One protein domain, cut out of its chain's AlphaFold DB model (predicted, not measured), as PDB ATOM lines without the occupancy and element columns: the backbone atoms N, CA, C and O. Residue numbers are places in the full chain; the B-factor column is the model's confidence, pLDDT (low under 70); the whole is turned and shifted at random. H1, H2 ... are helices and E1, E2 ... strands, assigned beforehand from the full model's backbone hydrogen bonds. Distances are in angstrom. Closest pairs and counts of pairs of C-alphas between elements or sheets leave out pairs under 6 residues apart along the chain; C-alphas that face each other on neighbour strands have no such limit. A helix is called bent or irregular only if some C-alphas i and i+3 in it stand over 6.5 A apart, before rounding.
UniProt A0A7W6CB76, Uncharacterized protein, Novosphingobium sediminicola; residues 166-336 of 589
ATOM      1  N   ARG A 166     141.691 159.442 143.180       73.12
ATOM      2  CA  ARG A 166     143.142 159.322 143.314       73.12
ATOM      3  C   ARG A 166     143.555 158.334 144.387       73.12
ATOM      4  O   ARG A 166     144.420 157.495 144.165       73.12
ATOM      5  N   TRP A 167     142.863 158.380 145.520       74.31
ATOM      6  CA  TRP A 167     143.073 157.425 146.593       74.31
ATOM      7  C   TRP A 167     142.885 155.966 146.146       74.31
ATOM      8  O   TRP A 167     143.434 155.077 146.791       74.31
ATOM      9  N   ILE A 168     142.148 155.697 145.061       76.94
ATOM     10  CA  ILE A 168     142.015 154.362 144.459       76.94
ATOM     11  C   ILE A 168     143.237 154.017 143.620       76.94
ATOM     12  O   ILE A 168     143.787 152.928 143.762       76.94
ATOM     13  N   VAL A 169     143.667 154.948 142.776       85.56
ATOM     14  CA  VAL A 169     144.823 154.802 141.886       85.56
ATOM     15  C   VAL A 169     146.114 154.580 142.680       85.56
ATOM     16  O   VAL A 169     146.900 153.697 142.340       85.56
ATOM     17  N   ASP A 170     146.310 155.300 143.782       87.69
ATOM     18  CA  ASP A 170     147.553 155.259 144.564       87.69
ATOM     19  C   ASP A 170     147.689 154.012 145.462       87.69
ATOM     20  O   ASP A 170     148.654 153.872 146.217       87.69
ATOM     21  N   ARG A 171     146.727 153.084 145.424       82.19
ATOM     22  CA  ARG A 171     146.715 151.928 146.335       82.19
ATOM     23  C   ARG A 171     147.759 150.902 145.998       82.19
ATOM     24  O   ARG A 171     147.870 150.592 144.815       82.19
ATOM     25  N   PRO A 172     148.354 150.254 147.017       87.25
ATOM     26  CA  PRO A 172     149.063 149.005 146.823       87.25
ATOM     27  C   PRO A 172     148.177 147.996 146.098       87.25
ATOM     28  O   PRO A 172     147.000 147.821 146.422       87.25
ATOM     29  N   PHE A 173     148.763 147.339 145.115       88.88
ATOM     30  CA  PHE A 173     148.148 146.280 144.348       88.88
ATOM     31  C   PHE A 173     148.910 144.995 144.612       88.88
ATOM     32  O   PHE A 173     150.135 144.951 144.517       88.88
ATOM     33  N   PHE A 174     148.178 143.930 144.928       89.44
ATOM     34  CA  PHE A 174     148.772 142.625 145.151       89.44
ATOM     35  C   PHE A 174     148.174 141.607 144.199       89.44
ATOM     36  O   PHE A 174     146.963 141.413 144.123       89.44
ATOM     37  N   ARG A 175     149.056 140.878 143.514       91.25
ATOM     38  CA  ARG A 175     148.679 139.848 142.542       91.25
ATOM     39  C   ARG A 175     147.698 138.804 143.098       91.25
ATOM     40  O   ARG A 175     146.854 138.309 142.359       91.25
ATOM     41  N   HIS A 176     147.814 138.447 144.379       90.38
ATOM     42  CA  HIS A 176     146.973 137.420 145.006       90.38
ATOM     43  C   HIS A 176     145.543 137.891 145.312       90.38
ATOM     44  O   HIS A 176     144.647 137.053 145.445       90.38
ATOM     45  N   ASP A 177     145.314 139.204 145.339       89.44
ATOM     46  CA  ASP A 177     144.009 139.807 145.613       89.44
ATOM     47  C   ASP A 177     143.114 139.854 144.369       89.44
ATOM     48  O   ASP A 177     142.052 140.465 144.395       89.44
ATOM     49  N   ILE A 178     143.517 139.224 143.262       94.00
ATOM     50  CA  ILE A 178     142.824 139.339 141.977       94.00
ATOM     51  C   ILE A 178     142.373 137.980 141.484       94.00
ATOM     52  O   ILE A 178     143.021 136.948 141.688       94.00
ATOM     53  N   GLN A 179     141.230 137.991 140.815       96.62
ATOM     54  CA  GLN A 179     140.766 136.887 139.998       96.62
ATOM     55  C   GLN A 179     140.247 137.457 138.684       96.62
ATOM     56  O   GLN A 179     139.341 138.281 138.682       96.62
ATOM     57  N   VAL A 180     140.792 136.993 137.568       96.94
ATOM     58  CA  VAL A 180     140.295 137.317 136.235       96.94
ATOM     59  C   VAL A 180     139.300 136.241 135.809       96.94
ATOM     60  O   VAL A 180     139.638 135.057 135.772       96.94
ATOM     61  N   ILE A 181     138.075 136.645 135.495       97.50
ATOM     62  CA  ILE A 181     137.020 135.793 134.952       97.50
ATOM     63  C   ILE A 181     136.812 136.186 133.496       97.50
ATOM     64  O   ILE A 181     136.557 137.349 133.198       97.50
ATOM     65  N   SER A 182     136.918 135.229 132.579       96.94
ATOM     66  CA  SER A 182     136.676 135.496 131.164       96.94
ATOM     67  C   SER A 182     135.342 134.915 130.708       96.94
ATOM     68  O   SER A 182     135.105 133.718 130.885       96.94
ATOM     69  N   LEU A 183     134.525 135.748 130.074       96.62
ATOM     70  CA  LEU A 183     133.226 135.418 129.497       96.62
ATOM     71  C   LEU A 183     133.391 135.246 127.982       96.62
ATOM     72  O   LEU A 183     133.002 136.106 127.195       96.62
ATOM     73  N   PHE A 184     134.025 134.138 127.598       94.56
ATOM     74  CA  PHE A 184     134.156 133.695 126.211       94.56
ATOM     75  C   PHE A 184     133.576 132.294 126.084       94.56
ATOM     76  O   PHE A 184     133.715 131.474 127.003       94.56
ATOM     77  N   ASP A 185     132.971 132.018 124.932       94.62
ATOM     78  CA  ASP A 185     132.451 130.692 124.626       94.62
ATOM     79  C   ASP A 185     133.560 129.631 124.797       94.62
ATOM     80  O   ASP A 185     134.725 129.900 124.485       94.62
ATOM     81  N   PRO A 186     133.262 128.432 125.329       92.94
ATOM     82  CA  PRO A 186     134.256 127.367 125.466       92.94
ATOM     83  C   PRO A 186     134.981 127.003 124.165       92.94
ATOM     84  O   PRO A 186     136.101 126.499 124.233       92.94
ATOM     85  N   LEU A 187     134.358 127.252 123.008       93.12
ATOM     86  CA  LEU A 187     134.940 127.015 121.688       93.12
ATOM     87  C   LEU A 187     135.883 128.136 121.222       93.12
ATOM     88  O   LEU A 187     136.632 127.921 120.270       93.12
ATOM     89  N   ASP A 188     135.903 129.297 121.883       91.31
ATOM     90  CA  ASP A 188     136.897 130.354 121.652       91.31
ATOM     91  C   ASP A 188     138.208 130.007 122.378       91.31
ATOM     92  O   ASP A 188     138.582 130.555 123.424       91.31
ATOM     93  N   VAL A 189     138.878 128.988 121.838       88.44
ATOM     94  CA  VAL A 189     140.093 128.410 122.420       88.44
ATOM     95  C   VAL A 189     141.232 129.425 122.415       88.44
ATOM     96  O   VAL A 189     141.978 129.486 123.390       88.44
ATOM     97  N   ASP A 190     141.341 130.254 121.378       91.25
ATOM     98  CA  ASP A 190     142.459 131.185 121.202       91.25
ATOM     99  C   ASP A 190     142.489 132.248 122.303       91.25
ATOM    100  O   ASP A 190     143.532 132.481 122.928       91.25
ATOM    101  N   MET A 191     141.338 132.855 122.608       90.31
ATOM    102  CA  MET A 191     141.249 133.868 123.659       90.31
ATOM    103  C   MET A 191     141.428 133.277 125.053       90.31
ATOM    104  O   MET A 191     142.165 133.833 125.876       90.31
ATOM    105  N   ARG A 192     140.804 132.126 125.325       92.38
ATOM    106  CA  ARG A 192     140.938 131.439 126.618       92.38
ATOM    107  C   ARG A 192     142.368 130.960 126.850       92.38
ATOM    108  O   ARG A 192     142.877 131.116 127.957       92.38
ATOM    109  N   HIS A 193     143.018 130.427 125.819       93.88
ATOM    110  CA  HIS A 193     144.414 130.005 125.874       93.88
ATOM    111  C   HIS A 193     145.346 131.200 126.089       93.88
ATOM    112  O   HIS A 193     146.221 131.139 126.949       93.88
ATOM    113  N   SER A 194     145.132 132.310 125.377       95.00
ATOM    114  CA  SER A 194     145.941 133.527 125.531       95.00
ATOM    115  C   SER A 194     145.852 134.103 126.947       95.00
ATOM    116  O   SER A 194     146.875 134.437 127.541       95.00
ATOM    117  N   LEU A 195     144.648 134.165 127.526       95.19
ATOM    118  CA  LEU A 195     144.457 134.601 128.913       95.19
ATOM    119  C   LEU A 195     145.041 133.607 129.920       95.19
ATOM    120  O   LEU A 195     145.703 134.029 130.868       95.19
ATOM    121  N   GLY A 196     144.857 132.305 129.699       95.75
ATOM    122  CA  GLY A 196     145.434 131.262 130.546       95.75
ATOM    123  C   GLY A 196     146.964 131.296 130.555       95.75
ATOM    124  O   GLY A 196     147.571 131.230 131.621       95.75
ATOM    125  N   ALA A 197     147.594 131.483 129.393       95.75
ATOM    126  CA  ALA A 197     149.044 131.622 129.267       95.75
ATOM    127  C   ALA A 197     149.568 132.907 129.932       95.75
ATOM    128  O   ALA A 197     150.616 132.886 130.575       95.75
ATOM    129  N   ALA A 198     148.829 134.014 129.812       94.81
ATOM    130  CA  ALA A 198     149.185 135.307 130.394       94.81
ATOM    131  C   ALA A 198     149.073 135.339 131.929       94.81
ATOM    132  O   ALA A 198     149.885 135.972 132.603       94.81
ATOM    133  N   LEU A 199     148.049 134.691 132.488       95.88
ATOM    134  CA  LEU A 199     147.626 134.899 133.878       95.88
ATOM    135  C   LEU A 199     147.766 133.660 134.769       95.88
ATOM    136  O   LEU A 199     147.784 133.795 135.998       95.88
ATOM    137  N   GLY A 200     147.885 132.470 134.178       95.50
ATOM    138  CA  GLY A 200     147.939 131.201 134.895       95.50
ATOM    139  C   GLY A 200     146.717 131.012 135.794       95.50
ATOM    140  O   GLY A 200     145.578 131.197 135.373       95.50
ATOM    141  N   GLU A 201     146.954 130.702 137.068       95.25
ATOM    142  CA  GLU A 201     145.903 130.425 138.061       95.25
ATOM    143  C   GLU A 201     144.989 131.623 138.380       95.25
ATOM    144  O   GLU A 201     143.899 131.458 138.938       95.25
ATOM    145  N   LEU A 202     145.405 132.845 138.022       95.75
ATOM    146  CA  LEU A 202     144.565 134.031 138.183       95.75
ATOM    147  C   LEU A 202     143.401 134.056 137.193       95.75
ATOM    148  O   LEU A 202     142.443 134.788 137.424       95.75
ATOM    149  N   HIS A 203     143.462 133.295 136.101       97.38
ATOM    150  CA  HIS A 203     142.414 133.253 135.088       97.38
ATOM    151  C   HIS A 203     141.464 132.074 135.301       97.38
ATOM    152  O   HIS A 203     141.875 130.945 135.561       97.38
ATOM    153  N   LYS A 204     140.164 132.346 135.171       96.50
ATOM    154  CA  LYS A 204     139.102 131.342 135.115       96.50
ATOM    155  C   LYS A 204     138.183 131.631 133.938       96.50
ATOM    156  O   LYS A 204     137.494 132.648 133.913       96.50
ATOM    157  N   GLY A 205     138.147 130.716 132.976       95.62
ATOM    158  CA  GLY A 205     137.122 130.736 131.936       95.62
ATOM    159  C   GLY A 205     135.771 130.316 132.508       95.62
ATOM    160  O   GLY A 205     135.676 129.254 133.122       95.62
ATOM    161  N   PHE A 206     134.742 131.132 132.298       96.50
ATOM    162  CA  PHE A 206     133.386 130.876 132.770       96.50
ATOM    163  C   PHE A 206     132.449 130.599 131.589       96.50
ATOM    164  O   PHE A 206     132.571 131.224 130.542       96.50
ATOM    165  N   SER A 207     131.540 129.640 131.754       93.69
ATOM    166  CA  SER A 207     130.563 129.237 130.730       93.69
ATOM    167  C   SER A 207     129.224 128.798 131.337       93.69
ATOM    168  O   SER A 207     128.506 128.005 130.736       93.69
ATOM    169  N   GLY A 208     128.950 129.232 132.568       93.94
ATOM    170  CA  GLY A 208     127.741 128.894 133.312       93.94
ATOM    171  C   GLY A 208     126.605 129.894 133.097       93.94
ATOM    172  O   GLY A 208     126.660 130.758 132.220       93.94
ATOM    173  N   SER A 209     125.576 129.786 133.935       96.38
ATOM    174  CA  SER A 209     124.443 130.722 133.957       96.38
ATOM    175  C   SER A 209     124.786 132.053 134.644       96.38
ATOM    176  O   SER A 209     125.801 132.172 135.331       96.38
ATOM    177  N   LEU A 210     123.934 133.075 134.491       95.75
ATOM    178  CA  LEU A 210     124.101 134.336 135.223       95.75
ATOM    179  C   LEU A 210     124.107 134.104 136.740       95.75
ATOM    180  O   LEU A 210     125.006 134.597 137.409       95.75
ATOM    181  N   ASP A 211     123.190 133.296 137.274       96.75
ATOM    182  CA  ASP A 211     123.107 133.021 138.716       96.75
ATOM    183  C   ASP A 211     124.390 132.377 139.262       96.75
ATOM    184  O   ASP A 211     124.865 132.736 140.340       96.75
ATOM    185  N   GLU A 212     125.003 131.474 138.494       96.88
ATOM    186  CA  GLU A 212     126.290 130.865 138.844       96.88
ATOM    187  C   GLU A 212     127.438 131.883 138.823       96.88
ATOM    188  O   GLU A 212     128.315 131.837 139.690       96.88
ATOM    189  N   LEU A 213     127.431 132.820 137.866       97.06
ATOM    190  CA  LEU A 213     128.406 133.911 137.822       97.06
ATOM    191  C   LEU A 213     128.246 134.825 139.039       97.06
ATOM    192  O   LEU A 213     129.233 135.128 139.705       97.06
ATOM    193  N   LEU A 214     127.015 135.233 139.355       96.44
ATOM    194  CA  LEU A 214     126.732 136.091 140.505       96.44
ATOM    195  C   LEU A 214     127.129 135.396 141.812       96.44
ATOM    196  O   LEU A 214     127.821 135.995 142.628       96.44
ATOM    197  N   ALA A 215     126.802 134.110 141.978       94.88
ATOM    198  CA  ALA A 215     127.233 133.323 143.132       94.88
ATOM    199  C   ALA A 215     128.766 133.230 143.235       94.88
ATOM    200  O   ALA A 215     129.327 133.331 144.329       94.88
ATOM    201  N   MET A 216     129.462 133.078 142.102       94.75
ATOM    202  CA  MET A 216     130.924 133.069 142.062       94.75
ATOM    203  C   MET A 216     131.520 134.417 142.479       94.75
ATOM    204  O   MET A 216     132.499 134.433 143.224       94.75
ATOM    205  N   ILE A 217     130.945 135.528 142.017       93.94
ATOM    206  CA  ILE A 217     131.391 136.886 142.354       93.94
ATOM    207  C   ILE A 217     131.145 137.167 143.836       93.94
ATOM    208  O   ILE A 217     132.068 137.572 144.541       93.94
ATOM    209  N   SER A 218     129.950 136.856 144.339       91.25
ATOM    210  CA  SER A 218     129.610 137.040 145.751       91.25
ATOM    211  C   SER A 218     130.461 136.171 146.681       91.25
ATOM    212  O   SER A 218     130.826 136.596 147.776       91.25
ATOM    213  N   GLY A 219     130.855 134.974 146.234       90.25
ATOM    214  CA  GLY A 219     131.789 134.099 146.948       90.25
ATOM    215  C   GLY A 219     133.253 134.564 146.930       90.25
ATOM    216  O   GLY A 219     134.103 133.898 147.521       90.25
ATOM    217  N   ARG A 220     133.568 135.668 146.239       90.00
ATOM    218  CA  ARG A 220     134.917 136.241 146.082       90.00
ATOM    219  C   ARG A 220     135.011 137.666 146.612       90.00
ATOM    220  O   ARG A 220     135.783 138.478 146.108       90.00
ATOM    221  N   SER A 221     134.270 137.952 147.676       86.06
ATOM    222  CA  SER A 221     134.343 139.222 148.400       86.06
ATOM    223  C   SER A 221     135.709 139.507 149.029       86.06
ATOM    224  O   SER A 221     135.919 140.595 149.537       86.06
ATOM    225  N   ASP A 222     136.663 138.577 148.999       83.38
ATOM    226  CA  ASP A 222     138.054 138.768 149.411       83.38
ATOM    227  C   ASP A 222     138.956 139.294 148.285       83.38
ATOM    228  O   ASP A 222     140.035 139.815 148.569       83.38
ATOM    229  N   LYS A 223     138.495 139.266 147.028       89.88
ATOM    230  CA  LYS A 223     139.274 139.645 145.842       89.88
ATOM    231  C   LYS A 223     138.678 140.830 145.078       89.88
ATOM    232  O   LYS A 223     137.535 141.227 145.297       89.88
ATOM    233  N   THR A 224     139.481 141.384 144.175       90.88
ATOM    234  CA  THR A 224     139.053 142.204 143.042       90.88
ATOM    235  C   THR A 224     138.828 141.276 141.850       90.88
ATOM    236  O   THR A 224     139.762 140.634 141.359       90.88
ATOM    237  N   VAL A 225     137.583 141.171 141.398       95.00
ATOM    238  CA  VAL A 225     137.209 140.336 140.257       95.00
ATOM    239  C   VAL A 225     137.307 141.162 138.980       95.00
ATOM    240  O   VAL A 225     136.644 142.180 138.843       95.00
ATOM    241  N   VAL A 226     138.120 140.728 138.025       95.69
ATOM    242  CA  VAL A 226     138.264 141.379 136.718       95.69
ATOM    243  C   VAL A 226     137.515 140.555 135.685       95.69
ATOM    244  O   VAL A 226     137.885 139.414 135.429       95.69
ATOM    245  N   ILE A 227     136.472 141.110 135.084       96.50
ATOM    246  CA  ILE A 227     135.652 140.423 134.086       96.50
ATOM    247  C   ILE A 227     136.082 140.854 132.695       96.50
ATOM    248  O   ILE A 227     136.033 142.037 132.372       96.50
ATOM    249  N   VAL A 228     136.481 139.893 131.867       95.94
ATOM    250  CA  VAL A 228     136.926 140.118 130.486       95.94
ATOM    251  C   VAL A 228     135.932 139.478 129.525       95.94
ATOM    252  O   VAL A 228     135.627 138.297 129.675       95.94
ATOM    253  N   GLY A 229     135.455 140.208 128.520       94.62
ATOM    254  CA  GLY A 229     134.563 139.633 127.510       94.62
ATOM    255  C   GLY A 229     134.044 140.641 126.489       94.62
ATOM    256  O   GLY A 229     134.335 141.837 126.563       94.62
ATOM    257  N   HIS A 230     133.265 140.146 125.529       93.50
ATOM    258  CA  HIS A 230     132.567 140.983 124.556       93.50
ATOM    259  C   HIS A 230     131.345 141.645 125.198       93.50
ATOM    260  O   HIS A 230     130.651 140.998 125.979       93.50
ATOM    261  N   VAL A 231     131.082 142.917 124.888       93.12
ATOM    262  CA  VAL A 231     129.974 143.684 125.472       93.12
ATOM    263  C   VAL A 231     129.039 144.173 124.378       93.12
ATOM    264  O   VAL A 231     129.476 144.781 123.407       93.12
ATOM    265  N   GLU A 232     127.742 143.946 124.579       91.94
ATOM    266  CA  GLU A 232     126.671 144.442 123.721       91.94
ATOM    267  C   GLU A 232     125.488 144.908 124.575       91.94
ATOM    268  O   GLU A 232     124.958 144.158 125.403       91.94
ATOM    269  N   ASN A 233     125.013 146.134 124.338       89.44
ATOM    270  CA  ASN A 233     123.812 146.679 124.983       89.44
ATOM    271  C   ASN A 233     123.826 146.532 126.524       89.44
ATOM    272  O   ASN A 233     122.853 146.060 127.114       89.44
ATOM    273  N   GLY A 234     124.943 146.877 127.181       89.56
ATOM    274  CA  GLY A 234     125.047 146.836 128.651       89.56
ATOM    275  C   GLY A 234     125.205 145.447 129.271       89.56
ATOM    276  O   GLY A 234     125.040 145.298 130.482       89.56
ATOM    277  N   ALA A 235     125.515 144.425 128.474       94.25
ATOM    278  CA  ALA A 235     125.770 143.075 128.959       94.25
ATOM    279  C   ALA A 235     127.038 142.500 128.336       94.25
ATOM    280  O   ALA A 235     127.343 142.791 127.181       94.25
ATOM    281  N   PHE A 236     127.729 141.634 129.073       94.94
ATOM    282  CA  PHE A 236     128.690 140.730 128.466       94.94
ATOM    283  C   PHE A 236     127.944 139.640 127.705       94.94
ATOM    284  O   PHE A 236     127.052 138.999 128.264       94.94
ATOM    285  N   VAL A 237     128.302 139.439 126.443       95.25
ATOM    286  CA  VAL A 237     127.664 138.466 125.559       95.25
ATOM    287  C   VAL A 237     128.697 137.434 125.139       95.25
ATOM    288  O   VAL A 237     129.741 137.774 124.589       95.25
ATOM    289  N   MET A 238     128.398 136.165 125.391       95.44
ATOM    290  CA  MET A 238     129.142 135.046 124.823       95.44
ATOM    291  C   MET A 238     128.466 134.630 123.525       95.44
ATOM    292  O   MET A 238     127.244 134.457 123.485       95.44
ATOM    293  N   ARG A 239     129.260 134.472 122.468       94.00
ATOM    294  CA  ARG A 239     128.799 133.959 121.181       94.00
ATOM    295  C   ARG A 239     129.618 132.747 120.783       94.00
ATOM    296  O   ARG A 239     130.833 132.744 120.964       94.00
ATOM    297  N   ASP A 240     128.951 131.756 120.212       94.00
ATOM    298  CA  ASP A 240     129.622 130.620 119.594       94.00
ATOM    299  C   ASP A 240     130.335 131.039 118.284       94.00
ATOM    300  O   ASP A 240     130.133 132.152 117.784       94.00
ATOM    301  N   PRO A 241     131.149 130.159 117.668       90.06
ATOM    302  CA  PRO A 241     131.812 130.454 116.395       90.06
ATOM    303  C   PRO A 241     130.861 130.730 115.216       90.06
ATOM    304  O   PRO A 241     131.295 131.243 114.187       90.06
ATOM    305  N   LEU A 242     129.572 130.391 115.341       93.69
ATOM    306  CA  LEU A 242     128.532 130.704 114.354       93.69
ATOM    307  C   LEU A 242     127.867 132.064 114.629       93.69
ATOM    308  O   LEU A 242     126.942 132.453 113.916       93.69
ATOM    309  N   GLY A 243     128.314 132.784 115.661       92.81
ATOM    310  CA  GLY A 243     127.784 134.075 116.081       92.81
ATOM    311  C   GLY A 243     126.492 133.987 116.894       92.81
ATOM    312  O   GLY A 243     125.880 135.025 117.157       92.81
ATOM    313  N   ARG A 244     126.045 132.796 117.307       95.06
ATOM    314  CA  ARG A 244     124.835 132.628 118.127       95.06
ATOM    315  C   ARG A 244     125.147 132.949 119.580       95.06
ATOM    316  O   ARG A 244     126.157 132.502 120.107       95.06
ATOM    317  N   GLU A 245     124.266 133.703 120.224       96.00
ATOM    318  CA  GLU A 245     124.386 134.042 121.642       96.00
ATOM    319  C   GLU A 245     124.212 132.786 122.509       96.00
ATOM    320  O   GLU A 245     123.172 132.129 122.458       96.00
ATOM    321  N   THR A 246     125.242 132.446 123.285       96.06
ATOM    322  CA  THR A 246     125.262 131.303 124.212       96.06
ATOM    323  C   THR A 246     125.159 131.728 125.672       96.06
ATOM    324  O   THR A 246     124.826 130.912 126.529       96.06
ATOM    325  N   GLY A 247     125.378 133.012 125.970       95.62
ATOM    326  CA  GLY A 247     125.158 133.563 127.299       95.62
ATOM    327  C   GLY A 247     125.132 135.085 127.309       95.62
ATOM    328  O   GLY A 247     125.787 135.738 126.496       95.62
ATOM    329  N   ARG A 248     124.382 135.638 128.262       96.50
ATOM    330  CA  ARG A 248     124.212 137.076 128.459       96.50
ATOM    331  C   ARG A 248     124.298 137.411 129.936       96.50
ATOM    332  O   ARG A 248     123.527 136.887 130.737       96.50
ATOM    333  N   PHE A 249     125.205 138.315 130.284       96.38
ATOM    334  CA  PHE A 249     125.471 138.706 131.662       96.38
ATOM    335  C   PHE A 249     125.360 140.217 131.800       96.38
ATOM    336  O   PHE A 249     126.239 140.964 131.370       96.38
ATOM    337  N   VAL A 250     124.247 140.678 132.361       94.81
ATOM    338  CA  VAL A 250     123.956 142.107 132.494       94.81
ATOM    339  C   VAL A 250     124.948 142.743 133.469       94.81
ATOM    340  O   VAL A 250     125.083 142.296 134.607       94.81
ATOM    341  N   ILE A 251     125.631 143.807 133.036       93.25
ATOM    342  CA  ILE A 251     126.670 144.480 133.832       93.25
ATOM    343  C   ILE A 251     126.089 145.001 135.152       93.25
ATOM    344  O   ILE A 251     126.680 144.792 136.207       93.25
ATOM    345  N   ALA A 252     124.897 145.600 135.107       90.88
ATOM    346  CA  ALA A 252     124.227 146.135 136.293       90.88
ATOM    347  C   ALA A 252     123.938 145.063 137.363       90.88
ATOM    348  O   ALA A 252     124.050 145.342 138.557       90.88
ATOM    349  N   ASP A 253     123.608 143.833 136.954       94.25
ATOM    350  CA  ASP A 253     123.369 142.726 137.886       94.25
ATOM    351  C   ASP A 253     124.665 142.263 138.547       94.25
ATOM    352  O   ASP A 253     124.693 142.024 139.754       94.25
ATOM    353  N   ILE A 254     125.753 142.221 137.777       94.75
ATOM    354  CA  ILE A 254     127.084 141.912 138.294       94.75
ATOM    355  C   ILE A 254     127.550 142.981 139.294       94.75
ATOM    356  O   ILE A 254     128.025 142.648 140.379       94.75
ATOM    357  N   GLU A 255     127.399 144.265 138.959       90.31
ATOM    358  CA  GLU A 255     127.742 145.376 139.855       90.31
ATOM    359  C   GLU A 255     126.930 145.340 141.146       90.31
ATOM    360  O   GLU A 255     127.459 145.607 142.225       90.31
ATOM    361  N   ARG A 256     125.635 145.023 141.052       89.69
ATOM    362  CA  ARG A 256     124.765 144.873 142.219       89.69
ATOM    363  C   ARG A 256     125.222 143.713 143.102       89.69
ATOM    364  O   ARG A 256     125.425 143.936 144.290       89.69
ATOM    365  N   ALA A 257     125.452 142.528 142.536       90.81
ATOM    366  CA  ALA A 257     125.908 141.366 143.301       90.81
ATOM    367  C   ALA A 257     127.277 141.602 143.958       90.81
ATOM    368  O   ALA A 257     127.471 141.265 145.124       90.81
ATOM    369  N   SER A 258     128.211 142.245 143.244       89.81
ATOM    370  CA  SER A 258     129.504 142.646 143.808       89.81
ATOM    371  C   SER A 258     129.322 143.587 145.001       89.81
ATOM    372  O   SER A 258     129.915 143.352 146.051       89.81
ATOM    373  N   ARG A 259     128.469 144.614 144.873       86.00
ATOM    374  CA  ARG A 259     128.188 145.571 145.955       86.00
ATOM    375  C   ARG A 259     127.525 144.913 147.163       86.00
ATOM    376  O   ARG A 259     127.943 145.169 148.285       86.00
ATOM    377  N   GLU A 260     126.532 144.054 146.948       86.62
ATOM    378  CA  GLU A 260     125.857 143.304 148.020       86.62
ATOM    379  C   GLU A 260     126.815 142.372 148.777       86.62
ATOM    380  O   GLU A 260     126.622 142.110 149.964       86.62
ATOM    381  N   ALA A 261     127.866 141.898 148.106       85.62
ATOM    382  CA  ALA A 261     128.893 141.049 148.692       85.62
ATOM    383  C   ALA A 261     130.092 141.815 149.280       85.62
ATOM    384  O   ALA A 261     131.045 141.171 149.715       85.62
ATOM    385  N   ASP A 262     130.093 143.153 149.294       80.88
ATOM    386  CA  ASP A 262     131.263 143.980 149.646       80.88
ATOM    387  C   ASP A 262     132.514 143.679 148.767       80.88
ATOM    388  O   ASP A 262     133.670 143.844 149.183       80.88
ATOM    389  N   GLY A 263     132.291 143.185 147.545       84.50
ATOM    390  CA  GLY A 263     133.301 142.849 146.542       84.50
ATOM    391  C   GLY A 263     133.614 144.014 145.603       84.50
ATOM    392  O   GLY A 263     132.810 144.927 145.447       84.50
ATOM    393  N   THR A 264     134.762 143.954 144.925       86.25
ATOM    394  CA  THR A 264     135.117 144.903 143.859       86.25
ATOM    395  C   THR A 264     135.149 144.177 142.529       86.25
ATOM    396  O   THR A 264     135.826 143.155 142.400       86.25
ATOM    397  N   VAL A 265     134.477 144.742 141.529       91.31
ATOM    398  CA  VAL A 265     134.499 144.240 140.158       91.31
ATOM    399  C   VAL A 265     135.063 145.289 139.200       91.31
ATOM    400  O   VAL A 265     134.723 146.469 139.268       91.31
ATOM    401  N   LEU A 266     135.952 144.851 138.311       92.44
ATOM    402  CA  LEU A 266     136.489 145.637 137.207       92.44
ATOM    403  C   LEU A 266     136.036 145.008 135.893       92.44
ATOM    404  O   LEU A 266     136.110 143.791 135.734       92.44
ATOM    405  N   PHE A 267     135.599 145.819 134.938       94.06
ATOM    406  CA  PHE A 267     135.075 145.340 133.664       94.06
ATOM    407  C   PHE A 267     136.031 145.696 132.534       94.06
ATOM    408  O   PHE A 267     136.353 146.857 132.319       94.06
ATOM    409  N   LEU A 268     136.474 144.690 131.789       92.94
ATOM    410  CA  LEU A 268     137.359 144.806 130.637       92.94
ATOM    411  C   LEU A 268     136.635 144.265 129.402       92.94
ATOM    412  O   LEU A 268     136.828 143.126 128.979       92.94
ATOM    413  N   GLY A 269     135.772 145.100 128.832       88.56
ATOM    414  CA  GLY A 269     135.078 144.823 127.579       88.56
ATOM    415  C   GLY A 269     135.023 146.060 126.693       88.56
ATOM    416  O   GLY A 269     135.152 147.184 127.189       88.56
ATOM    417  N   CYS A 270     134.854 145.847 125.386       87.25
ATOM    418  CA  CYS A 270     134.669 146.927 124.417       87.25
ATOM    419  C   CYS A 270     133.526 147.834 124.863       87.25
ATOM    420  O   CYS A 270     132.449 147.337 125.167       87.25
ATOM    421  N   GLU A 271     133.754 149.144 124.911       84.62
ATOM    422  CA  GLU A 271     132.714 150.121 125.264       84.62
ATOM    423  C   GLU A 271     132.016 149.859 126.618       84.62
ATOM    424  O   GLU A 271     130.976 150.449 126.903       84.62
ATOM    425  N   ALA A 272     132.583 149.023 127.499       78.31
ATOM    426  CA  ALA A 272     131.974 148.695 128.787       78.31
ATOM    427  C   ALA A 272     131.742 149.957 129.633       78.31
ATOM    428  O   ALA A 272     130.679 150.124 130.231       78.31
ATOM    429  N   ALA A 273     132.688 150.904 129.598       70.25
ATOM    430  CA  ALA A 273     132.524 152.182 130.281       70.25
ATOM    431  C   ALA A 273     131.399 153.039 129.676       70.25
ATOM    432  O   ALA A 273     130.685 153.718 130.413       70.25
ATOM    433  N   ILE A 274     131.200 152.985 128.352       76.94
ATOM    434  CA  ILE A 274     130.090 153.667 127.663       76.94
ATOM    435  C   ILE A 274     128.753 153.012 128.016       76.94
ATOM    436  O   ILE A 274     127.742 153.698 128.174       76.94
ATOM    437  N   ALA A 275     128.754 151.699 128.226       67.38
ATOM    438  CA  ALA A 275     127.594 150.911 128.612       67.38
ATOM    439  C   ALA A 275     127.220 151.038 130.106       67.38
ATOM    440  O   ALA A 275     126.490 150.205 130.636       67.38
ATOM    441  N   ARG A 276     127.682 152.111 130.766       71.56
ATOM    442  CA  ARG A 276     127.440 152.452 132.176       71.56
ATOM    443  C   ARG A 276     128.090 151.513 133.198       71.56
ATOM    444  O   ARG A 276     127.639 151.513 134.341       71.56
ATOM    445  N   ALA A 277     129.178 150.828 132.862       75.12
ATOM    446  CA  ALA A 277     129.993 150.139 133.862       75.12
ATOM    447  C   ALA A 277     130.824 151.122 134.716       75.12
ATOM    448  O   ALA A 277     131.231 152.186 134.234       75.12
ATOM    449  N   VAL A 278     131.100 150.802 135.984       80.69
ATOM    450  CA  VAL A 278     132.004 151.582 136.868       80.69
ATOM    451  C   VAL A 278     133.404 151.710 136.252       80.69
ATOM    452  O   VAL A 278     134.077 152.722 136.429       80.69
ATOM    453  N   THR A 279     133.838 150.717 135.476       86.81
ATOM    454  CA  THR A 279     135.132 150.710 134.781       86.81
ATOM    455  C   THR A 279     135.005 150.112 133.387       86.81
ATOM    456  O   THR A 279     134.086 149.342 133.126       86.81
ATOM    457  N   GLY A 280     135.922 150.450 132.482       89.94
ATOM    458  CA  GLY A 280     136.103 149.712 131.234       89.94
ATOM    459  C   GLY A 280     136.643 150.537 130.086       89.94
ATOM    460  O   GLY A 280     136.966 151.714 130.246       89.94
ATOM    461  N   PHE A 281     136.761 149.906 128.921       93.44
ATOM    462  CA  PHE A 281     137.237 150.589 127.725       93.44
ATOM    463  C   PHE A 281     136.159 151.510 127.158       93.44
ATOM    464  O   PHE A 281     134.962 151.220 127.225       93.44
ATOM    465  N   THR A 282     136.594 152.626 126.585       91.69
ATOM    466  CA  THR A 282     135.720 153.614 125.935       91.69
ATOM    467  C   THR A 282     135.533 153.335 124.445       91.69
ATOM    468  O   THR A 282     134.780 154.033 123.781       91.69
ATOM    469  N   GLY A 283     136.200 152.317 123.905       89.00
ATOM    470  CA  GLY A 283     136.074 151.915 122.510       89.00
ATOM    471  C   GLY A 283     136.283 150.420 122.327       89.00
ATOM    472  O   GLY A 283     136.394 149.659 123.293       89.00
ATOM    473  N   CYS A 284     136.348 150.006 121.065       87.50
ATOM    474  CA  CYS A 284     136.666 148.635 120.698       87.50
ATOM    475  C   CYS A 284     138.127 148.304 121.028       87.50
ATOM    476  O   CYS A 284     139.043 149.031 120.642       87.50
ATOM    477  N   VAL A 285     138.337 147.169 121.690       90.06
ATOM    478  CA  VAL A 285     139.661 146.636 122.017       90.06
ATOM    479  C   VAL A 285     139.820 145.233 121.462       90.06
ATOM    480  O   VAL A 285     138.856 144.479 121.333       90.06
ATOM    481  N   ARG A 286     141.055 144.869 121.121       88.19
ATOM    482  CA  ARG A 286     141.362 143.510 120.675       88.19
ATOM    483  C   ARG A 286     141.683 142.635 121.881       88.19
ATOM    484  O   ARG A 286     142.491 143.027 122.723       88.19
ATOM    485  N   GLY A 287     141.084 141.448 121.947       86.62
ATOM    486  CA  GLY A 287     141.267 140.533 123.075       86.62
ATOM    487  C   GLY A 287     142.726 140.115 123.296       86.62
ATOM    488  O   GLY A 287     143.179 140.074 124.438       86.62
ATOM    489  N   ASP A 288     143.489 139.895 122.222       88.19
ATOM    490  CA  ASP A 288     144.918 139.551 122.285       88.19
ATOM    491  C   ASP A 288     145.748 140.621 123.015       88.19
ATOM    492  O   ASP A 288     146.582 140.304 123.868       88.19
ATOM    493  N   ARG A 289     145.462 141.902 122.754       92.38
ATOM    494  CA  ARG A 289     146.082 143.024 123.470       92.38
ATOM    495  C   ARG A 289     145.662 143.075 124.929       92.38
ATOM    496  O   ARG A 289     146.521 143.312 125.774       92.38
ATOM    497  N   VAL A 290     144.395 142.804 125.240       93.75
ATOM    498  CA  VAL A 290     143.912 142.764 126.631       93.75
ATOM    499  C   VAL A 290     144.652 141.689 127.425       93.75
ATOM    500  O   VAL A 290     145.134 141.973 128.518       93.75
ATOM    501  N   ALA A 291     144.829 140.491 126.862       94.00
ATOM    502  CA  ALA A 291     145.581 139.417 127.510       94.00
ATOM    503  C   ALA A 291     147.053 139.802 127.759       94.00
ATOM    504  O   ALA A 291     147.550 139.652 128.876       94.00
ATOM    505  N   ALA A 292     147.731 140.357 126.749       93.88
ATOM    506  CA  ALA A 292     149.119 140.805 126.879       93.88
ATOM    507  C   ALA A 292     149.277 141.949 127.898       93.88
ATOM    508  O   ALA A 292     150.221 141.956 128.690       93.88
ATOM    509  N   SER A 293     148.339 142.895 127.915       95.00
ATOM    510  CA  SER A 293     148.364 144.030 128.843       95.00
ATOM    511  C   SER A 293     148.082 143.578 130.275       95.00
ATOM    512  O   SER A 293     148.735 144.043 131.201       95.00
ATOM    513  N   LEU A 294     147.175 142.615 130.465       95.75
ATOM    514  CA  LEU A 294     146.905 142.000 131.766       95.75
ATOM    515  C   LEU A 294     148.139 141.287 132.337       95.75
ATOM    516  O   LEU A 294     148.402 141.418 133.530       95.75
ATOM    517  N   ALA A 295     148.929 140.598 131.503       95.19
ATOM    518  CA  ALA A 295     150.189 139.980 131.933       95.19
ATOM    519  C   ALA A 295     151.192 141.010 132.481       95.19
ATOM    520  O   ALA A 295     151.874 140.746 133.470       95.19
ATOM    521  N   GLN A 296     151.272 142.194 131.867       94.50
ATOM    522  CA  GLN A 296     152.118 143.285 132.365       94.50
ATOM    523  C   GLN A 296     151.524 143.948 133.613       94.50
ATOM    524  O   GLN A 296     152.247 144.303 134.546       94.50
ATOM    525  N   ALA A 297     150.203 144.117 133.630       95.62
ATOM    526  CA  ALA A 297     149.489 144.824 134.678       95.62
ATOM    527  C   ALA A 297     149.598 144.110 136.029       95.62
ATOM    528  O   ALA A 297     149.791 144.764 137.049       95.62
ATOM    529  N   VAL A 298     149.542 142.772 136.057       94.81
ATOM    530  CA  VAL A 298     149.651 142.003 137.314       94.81
ATOM    531  C   VAL A 298     151.014 142.120 138.010       94.81
ATOM    532  O   VAL A 298     151.143 141.673 139.149       94.81
ATOM    533  N   GLY A 299     152.021 142.686 137.339       93.19
ATOM    534  CA  GLY A 299     153.335 142.990 137.910       93.19
ATOM    535  C   GLY A 299     153.479 144.414 138.452       93.19
ATOM    536  O   GLY A 299     154.583 144.792 138.824       93.19
ATOM    537  N   GLN A 300     152.416 145.220 138.443       95.25
ATOM    538  CA  GLN A 300     152.443 146.595 138.943       95.25
ATOM    539  C   GLN A 300     152.233 146.631 140.457       95.25
ATOM    540  O   GLN A 300     151.511 145.804 141.000       95.25
ATOM    541  N   ASP A 301     152.819 147.620 141.130       91.69
ATOM    542  CA  ASP A 301     152.724 147.745 142.593       91.69
ATOM    543  C   ASP A 301     151.503 148.545 143.050       91.69
ATOM    544  O   ASP A 301     151.169 148.540 144.236       91.69
ATOM    545  N   THR A 302     150.836 149.248 142.127       92.06
ATOM    546  CA  THR A 302     149.656 150.055 142.441       92.06
ATOM    547  C   THR A 302     148.469 149.770 141.539       92.06
ATOM    548  O   THR A 302     148.625 149.344 140.396       92.06
ATOM    549  N   MET A 303     147.259 150.031 142.039       90.75
ATOM    550  CA  MET A 303     146.020 149.855 141.274       90.75
ATOM    551  C   MET A 303     145.994 150.776 140.046       90.75
ATOM    552  O   MET A 303     145.594 150.369 138.960       90.75
ATOM    553  N   GLY A 304     146.498 152.001 140.190       91.44
ATOM    554  CA  GLY A 304     146.725 152.934 139.093       91.44
ATOM    555  C   GLY A 304     147.734 152.429 138.075       91.44
ATOM    556  O   GLY A 304     147.495 152.546 136.878       91.44
ATOM    557  N   GLY A 305     148.829 151.817 138.538       94.00
ATOM    558  CA  GLY A 305     149.796 151.145 137.675       94.00
ATOM    559  C   GLY A 305     149.158 149.985 136.911       94.00
ATOM    560  O   GLY A 305     149.310 149.906 135.695       94.00
ATOM    561  N   PHE A 306     148.387 149.133 137.595       95.00
ATOM    562  CA  PHE A 306     147.647 148.020 136.995       95.00
ATOM    563  C   PHE A 306     146.694 148.505 135.896       95.00
ATOM    564  O   PHE A 306     146.787 148.068 134.750       95.00
ATOM    565  N   LEU A 307     145.814 149.454 136.214       94.12
ATOM    566  CA  LEU A 307     144.840 149.997 135.265       94.12
ATOM    567  C   LEU A 307     145.516 150.778 134.130       94.12
ATOM    568  O   LEU A 307     145.115 150.656 132.976       94.12
ATOM    569  N   GLY A 308     146.562 151.541 134.443       94.00
ATOM    570  CA  GLY A 308     147.344 152.299 133.469       94.00
ATOM    571  C   GLY A 308     148.079 151.399 132.481       94.00
ATOM    572  O   GLY A 308     148.087 151.684 131.287       94.00
ATOM    573  N   ALA A 309     148.636 150.273 132.940       95.25
ATOM    574  CA  ALA A 309     149.266 149.280 132.072       95.25
ATOM    575  C   ALA A 309     148.257 148.646 131.101       95.25
ATOM    576  O   ALA A 309     148.571 148.464 129.926       95.25
ATOM    577  N   ILE A 310     147.031 148.368 131.564       94.88
ATOM    578  CA  ILE A 310     145.953 147.868 130.699       94.88
ATOM    579  C   ILE A 310     145.557 148.930 129.670       94.88
ATOM    580  O   ILE A 310     145.500 148.640 128.474       94.88
ATOM    581  N   ALA A 311     145.313 150.160 130.123       94.62
ATOM    582  CA  ALA A 311     144.827 151.236 129.273       94.62
ATOM    583  C   ALA A 311     145.839 151.636 128.186       94.62
ATOM    584  O   ALA A 311     145.481 151.813 127.020       94.62
ATOM    585  N   ARG A 312     147.125 151.719 128.542       92.81
ATOM    586  CA  ARG A 312     148.200 152.119 127.626       92.81
ATOM    587  C   ARG A 312     148.295 151.216 126.396       92.81
ATOM    588  O   ARG A 312     148.485 151.711 125.286       92.81
ATOM    589  N   ASP A 313     148.159 149.909 126.594       89.06
ATOM    590  CA  ASP A 313     148.459 148.913 125.565       89.06
ATOM    591  C   ASP A 313     147.182 148.393 124.865       89.06
ATOM    592  O   ASP A 313     147.220 148.021 123.686       89.06
ATOM    593  N   SER A 314     146.032 148.405 125.554       91.06
ATOM    594  CA  SER A 314     144.760 147.888 125.019       91.06
ATOM    595  C   SER A 314     143.824 148.956 124.461       91.06
ATOM    596  O   SER A 314     143.117 148.673 123.493       91.06
ATOM    597  N   GLY A 315     143.819 150.168 125.020       91.88
ATOM    598  CA  GLY A 315     142.923 151.247 124.609       91.88
ATOM    599  C   GLY A 315     142.488 152.131 125.773       91.88
ATOM    600  O   GLY A 315     142.652 151.780 126.937       91.88
ATOM    601  N   GLU A 316     141.897 153.281 125.455       94.50
ATOM    602  CA  GLU A 316     141.452 154.227 126.478       94.50
ATOM    603  C   GLU A 316     140.427 153.585 127.430       94.50
ATOM    604  O   GLU A 316     139.444 152.974 126.998       94.50
ATOM    605  N   MET A 317     140.654 153.745 128.731       93.81
ATOM    606  CA  MET A 317     139.792 153.271 129.808       93.81
ATOM    607  C   MET A 317     139.218 154.445 130.584       93.81
ATOM    608  O   MET A 317     139.913 155.429 130.825       93.81
ATOM    609  N   LEU A 318     137.971 154.319 131.022       92.00
ATOM    610  CA  LEU A 318     137.316 155.279 131.901       92.00
ATOM    611  C   LEU A 318     136.911 154.592 133.208       92.00
ATOM    612  O   LEU A 318     136.358 153.490 133.201       92.00
ATOM    613  N   ILE A 319     137.180 155.268 134.321       89.06
ATOM    614  CA  ILE A 319     136.815 154.851 135.674       89.06
ATOM    615  C   ILE A 319     135.877 155.891 136.264       89.06
ATOM    616  O   ILE A 319     136.214 157.072 136.334       89.06
ATOM    617  N   ARG A 320     134.709 155.435 136.710       85.31
ATOM    618  CA  ARG A 320     133.658 156.261 137.299       85.31
ATOM    619  C   ARG A 320     133.491 155.883 138.769       85.31
ATOM    620  O   ARG A 320     133.245 154.716 139.052       85.31
ATOM    621  N   PRO A 321     133.635 156.813 139.724       67.25
ATOM    622  CA  PRO A 321     133.631 156.483 141.147       67.25
ATOM    623  C   PRO A 321     132.209 156.282 141.705       67.25
ATOM    624  O   PRO A 321     131.718 157.082 142.506       67.25
ATOM    625  N   ASP A 322     131.563 155.168 141.355       68.31
ATOM    626  CA  ASP A 322     130.359 154.679 142.051       68.31
ATOM    627  C   ASP A 322     130.684 153.567 143.062       68.31
ATOM    628  O   ASP A 322     129.989 152.562 143.175       68.31
ATOM    629  N   PHE A 323     131.784 153.737 143.802       63.62
ATOM    630  CA  PHE A 323     132.114 152.832 144.901       63.62
ATOM    631  C   PHE A 323     131.185 153.092 146.088       63.62
ATOM    632  O   PHE A 323     130.981 154.238 146.517       63.62
ATOM    633  N   SER A 324     130.642 152.010 146.630       61.62
ATOM    634  CA  SER A 324     129.879 151.985 147.867       61.62
ATOM    635  C   SER A 324     130.748 152.374 149.070       61.62
ATOM    636  O   SER A 324     131.976 152.242 149.073       61.62
ATOM    637  N   VAL A 325     130.104 152.836 150.147       63.44
ATOM    638  CA  VAL A 325     130.780 153.136 151.425       63.44
ATOM    639  C   VAL A 325     131.508 151.900 151.971       63.44
ATOM    640  O   VAL A 325     132.579 152.024 152.563       63.44
ATOM    641  N   ALA A 326     130.951 150.707 151.746       59.62
ATOM    642  CA  ALA A 326     131.537 149.446 152.182       59.62
ATOM    643  C   ALA A 326     132.820 149.101 151.414       59.62
ATOM    644  O   ALA A 326     133.823 148.758 152.043       59.62
ATOM    645  N   GLU A 327     132.826 149.281 150.088       62.97
ATOM    646  CA  GLU A 327     134.043 149.158 149.281       62.97
ATOM    647  C   GLU A 327     135.108 150.130 149.791       62.97
ATOM    648  O   GLU A 327     136.227 149.707 150.083       62.97
ATOM    649  N   ARG A 328     134.749 151.406 150.021       65.75
ATOM    650  CA  ARG A 328     135.677 152.407 150.573       65.75
ATOM    651  C   ARG A 328     136.305 151.925 151.888       65.75
ATOM    652  O   ARG A 328     137.525 151.808 151.975       65.75
ATOM    653  N   ALA A 329     135.484 151.555 152.869       62.47
ATOM    654  CA  ALA A 329     135.949 151.115 154.184       62.47
ATOM    655  C   ALA A 329     136.808 149.837 154.131       62.47
ATOM    656  O   ALA A 329     137.805 149.723 154.846       62.47
ATOM    657  N   ARG A 330     136.463 148.872 153.270       64.12
ATOM    658  CA  ARG A 330     137.270 147.660 153.076       64.12
ATOM    659  C   ARG A 330     138.655 148.009 152.565       64.12
ATOM    660  O   ARG A 330     139.658 147.490 153.050       64.12
ATOM    661  N   PHE A 331     138.717 148.876 151.572       62.88
ATOM    662  CA  PHE A 331     140.000 149.211 151.016       62.88
ATOM    663  C   PHE A 331     140.844 150.116 151.939       62.88
ATOM    664  O   PHE A 331     142.069 150.040 151.889       62.88
ATOM    665  N   GLU A 332     140.228 150.946 152.791       64.31
ATOM    666  CA  GLU A 332     140.935 151.614 153.902       64.31
ATOM    667  C   GLU A 332     141.574 150.573 154.837       64.31
ATOM    668  O   GLU A 332     142.742 150.699 155.197       64.31
ATOM    669  N   ALA A 333     140.859 149.487 155.156       61.44
ATOM    670  CA  ALA A 333     141.398 148.403 155.978       61.44
ATOM    671  C   ALA A 333     142.562 147.647 155.305       61.44
ATOM    672  O   ALA A 333     143.494 147.218 155.988       61.44
ATOM    673  N   LEU A 334     142.558 147.511 153.973       60.28
ATOM    674  CA  LEU A 334     143.661 146.888 153.227       60.28
ATOM    675  C   LEU A 334     144.943 147.740 153.221       60.28
ATOM    676  O   LEU A 334     146.027 147.167 153.212       60.28
ATOM    677  N   GLN A 335     144.854 149.075 153.300       58.59
ATOM    678  CA  GLN A 335     146.040 149.945 153.412       58.59
ATOM    679  C   GLN A 335     146.799 149.763 154.733       58.59
ATOM    680  O   GLN A 335     147.993 150.047 154.803       58.59
ATOM    681  N   VAL A 336     146.125 149.268 155.773       55.94
ATOM    682  CA  VAL A 336     146.740 148.994 157.081       55.94
ATOM    683  C   VAL A 336     147.487 147.653 157.083       55.94
ATOM    684  O   VAL A 336     148.253 147.380 158.008       55.94
TER     685      VAL A 336
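AT A GLANCE: This is residues 166 to 336 of the 589 residues of an uncharacterized protein of Novosphingobium sediminicola (UniProt A0A7W6CB76). A four-stranded parallel sheet, in the order E2 E1 E3 E6, is sandwiched in three layers, with H2 and H5 on one face and H3 and H4 on the other. Next to E6 lies a small antiparallel pair of strands, E7 and E8, with H6 packed on it; the E4 and E5 hairpin reaches to one end of the long axis, and H1 and H7 lie toward the other. The 171 printed residues include seven named helices and eight named strands, in the order H1 E1 H2 E2 H3 E3 E4 E5 H4 E6 E7 H5 H6 E8 H7, a mixed class. The whole is compact, with a radius of gyration of the C-alphas of 14.8 A, and elongated, spanning 49 by 30 by 29 A.

IN THESE COORDINATES: The largest sheet holds E1, residues 178 to 183, 16.2 A long, E2, 203 to 205, E3, 224 to 229, 16.4 A, and E6, 264 to 268, 13.4 A. C-alpha 178 is at (142.824, 139.339, 141.977). The other strands are E4, 235 to 239, E5, 245 to 250, E7, 279 to 281, and E8, 317 to 319. The helices are H1, 166 to 169, H2, 189 to 202, 17.3 A, H3, 210 to 218, H4, 251 to 260, H5, 287 to 297, H6, 303 to 314, 16.4 A, and H7, 325 to 335, ending at C-alpha 335 (146.040, 149.945, 153.412). H2 is irregular: C-alphas 198 and 201 are 9.7 A apart.

HOW THE PARTS SIT: E1 and E3 are parallel neighbours, with N 181 and O 226 2.8 A apart, within hydrogen-bond range; so are E2 and E1, with N 204 and O 180 at 2.8 A, and E3 and E6, with N 227 and O 266 at 2.8 A. E1, H2, E2 form a strand-helix-strand unit, two parallel neighbour strands with a helix between, and E2, H3, E3 a split one, with E1 between its strands; both crossovers are right-handed. H2 is over E2 at a height over the sheet of 7.4 A; H3, over E3, and H4, over E6, are on the opposite face. H5 touches H2, closest at the C-alphas of Ala 198 and Ala 295, 5.0 A, and forms a helical hairpin with H6, closest at the C-alphas of Ala 297 and Phe 306, 4.4 A. H6 touches H1 with residues 303 to 305 alone, the C-alphas of Val 169 and Gly 304 being closest at 3.9 A. In the E4 and E5 hairpin N 236 and O 249 are 2.8 A apart; between antiparallel E7 and E8, N 318 and O 280 are 2.9 A apart. H7 is near H1 and close to but not clearly touching H4. Every O i to N i+4 pair is within hydrogen-bond range in H3, H4, H5 and H7, against 8 of 10 in H2 and 7 of 8 in H6; H1 is too short for such a pair.

THE WHOLE: The C-alphas of Leu 242 and Val 336 are the two farthest apart, 49.9 A. The printed part has no cut and no long link. The mean pLDDT of the printed part is 88.6; residue 275 and residues 321 to 336 are under 70.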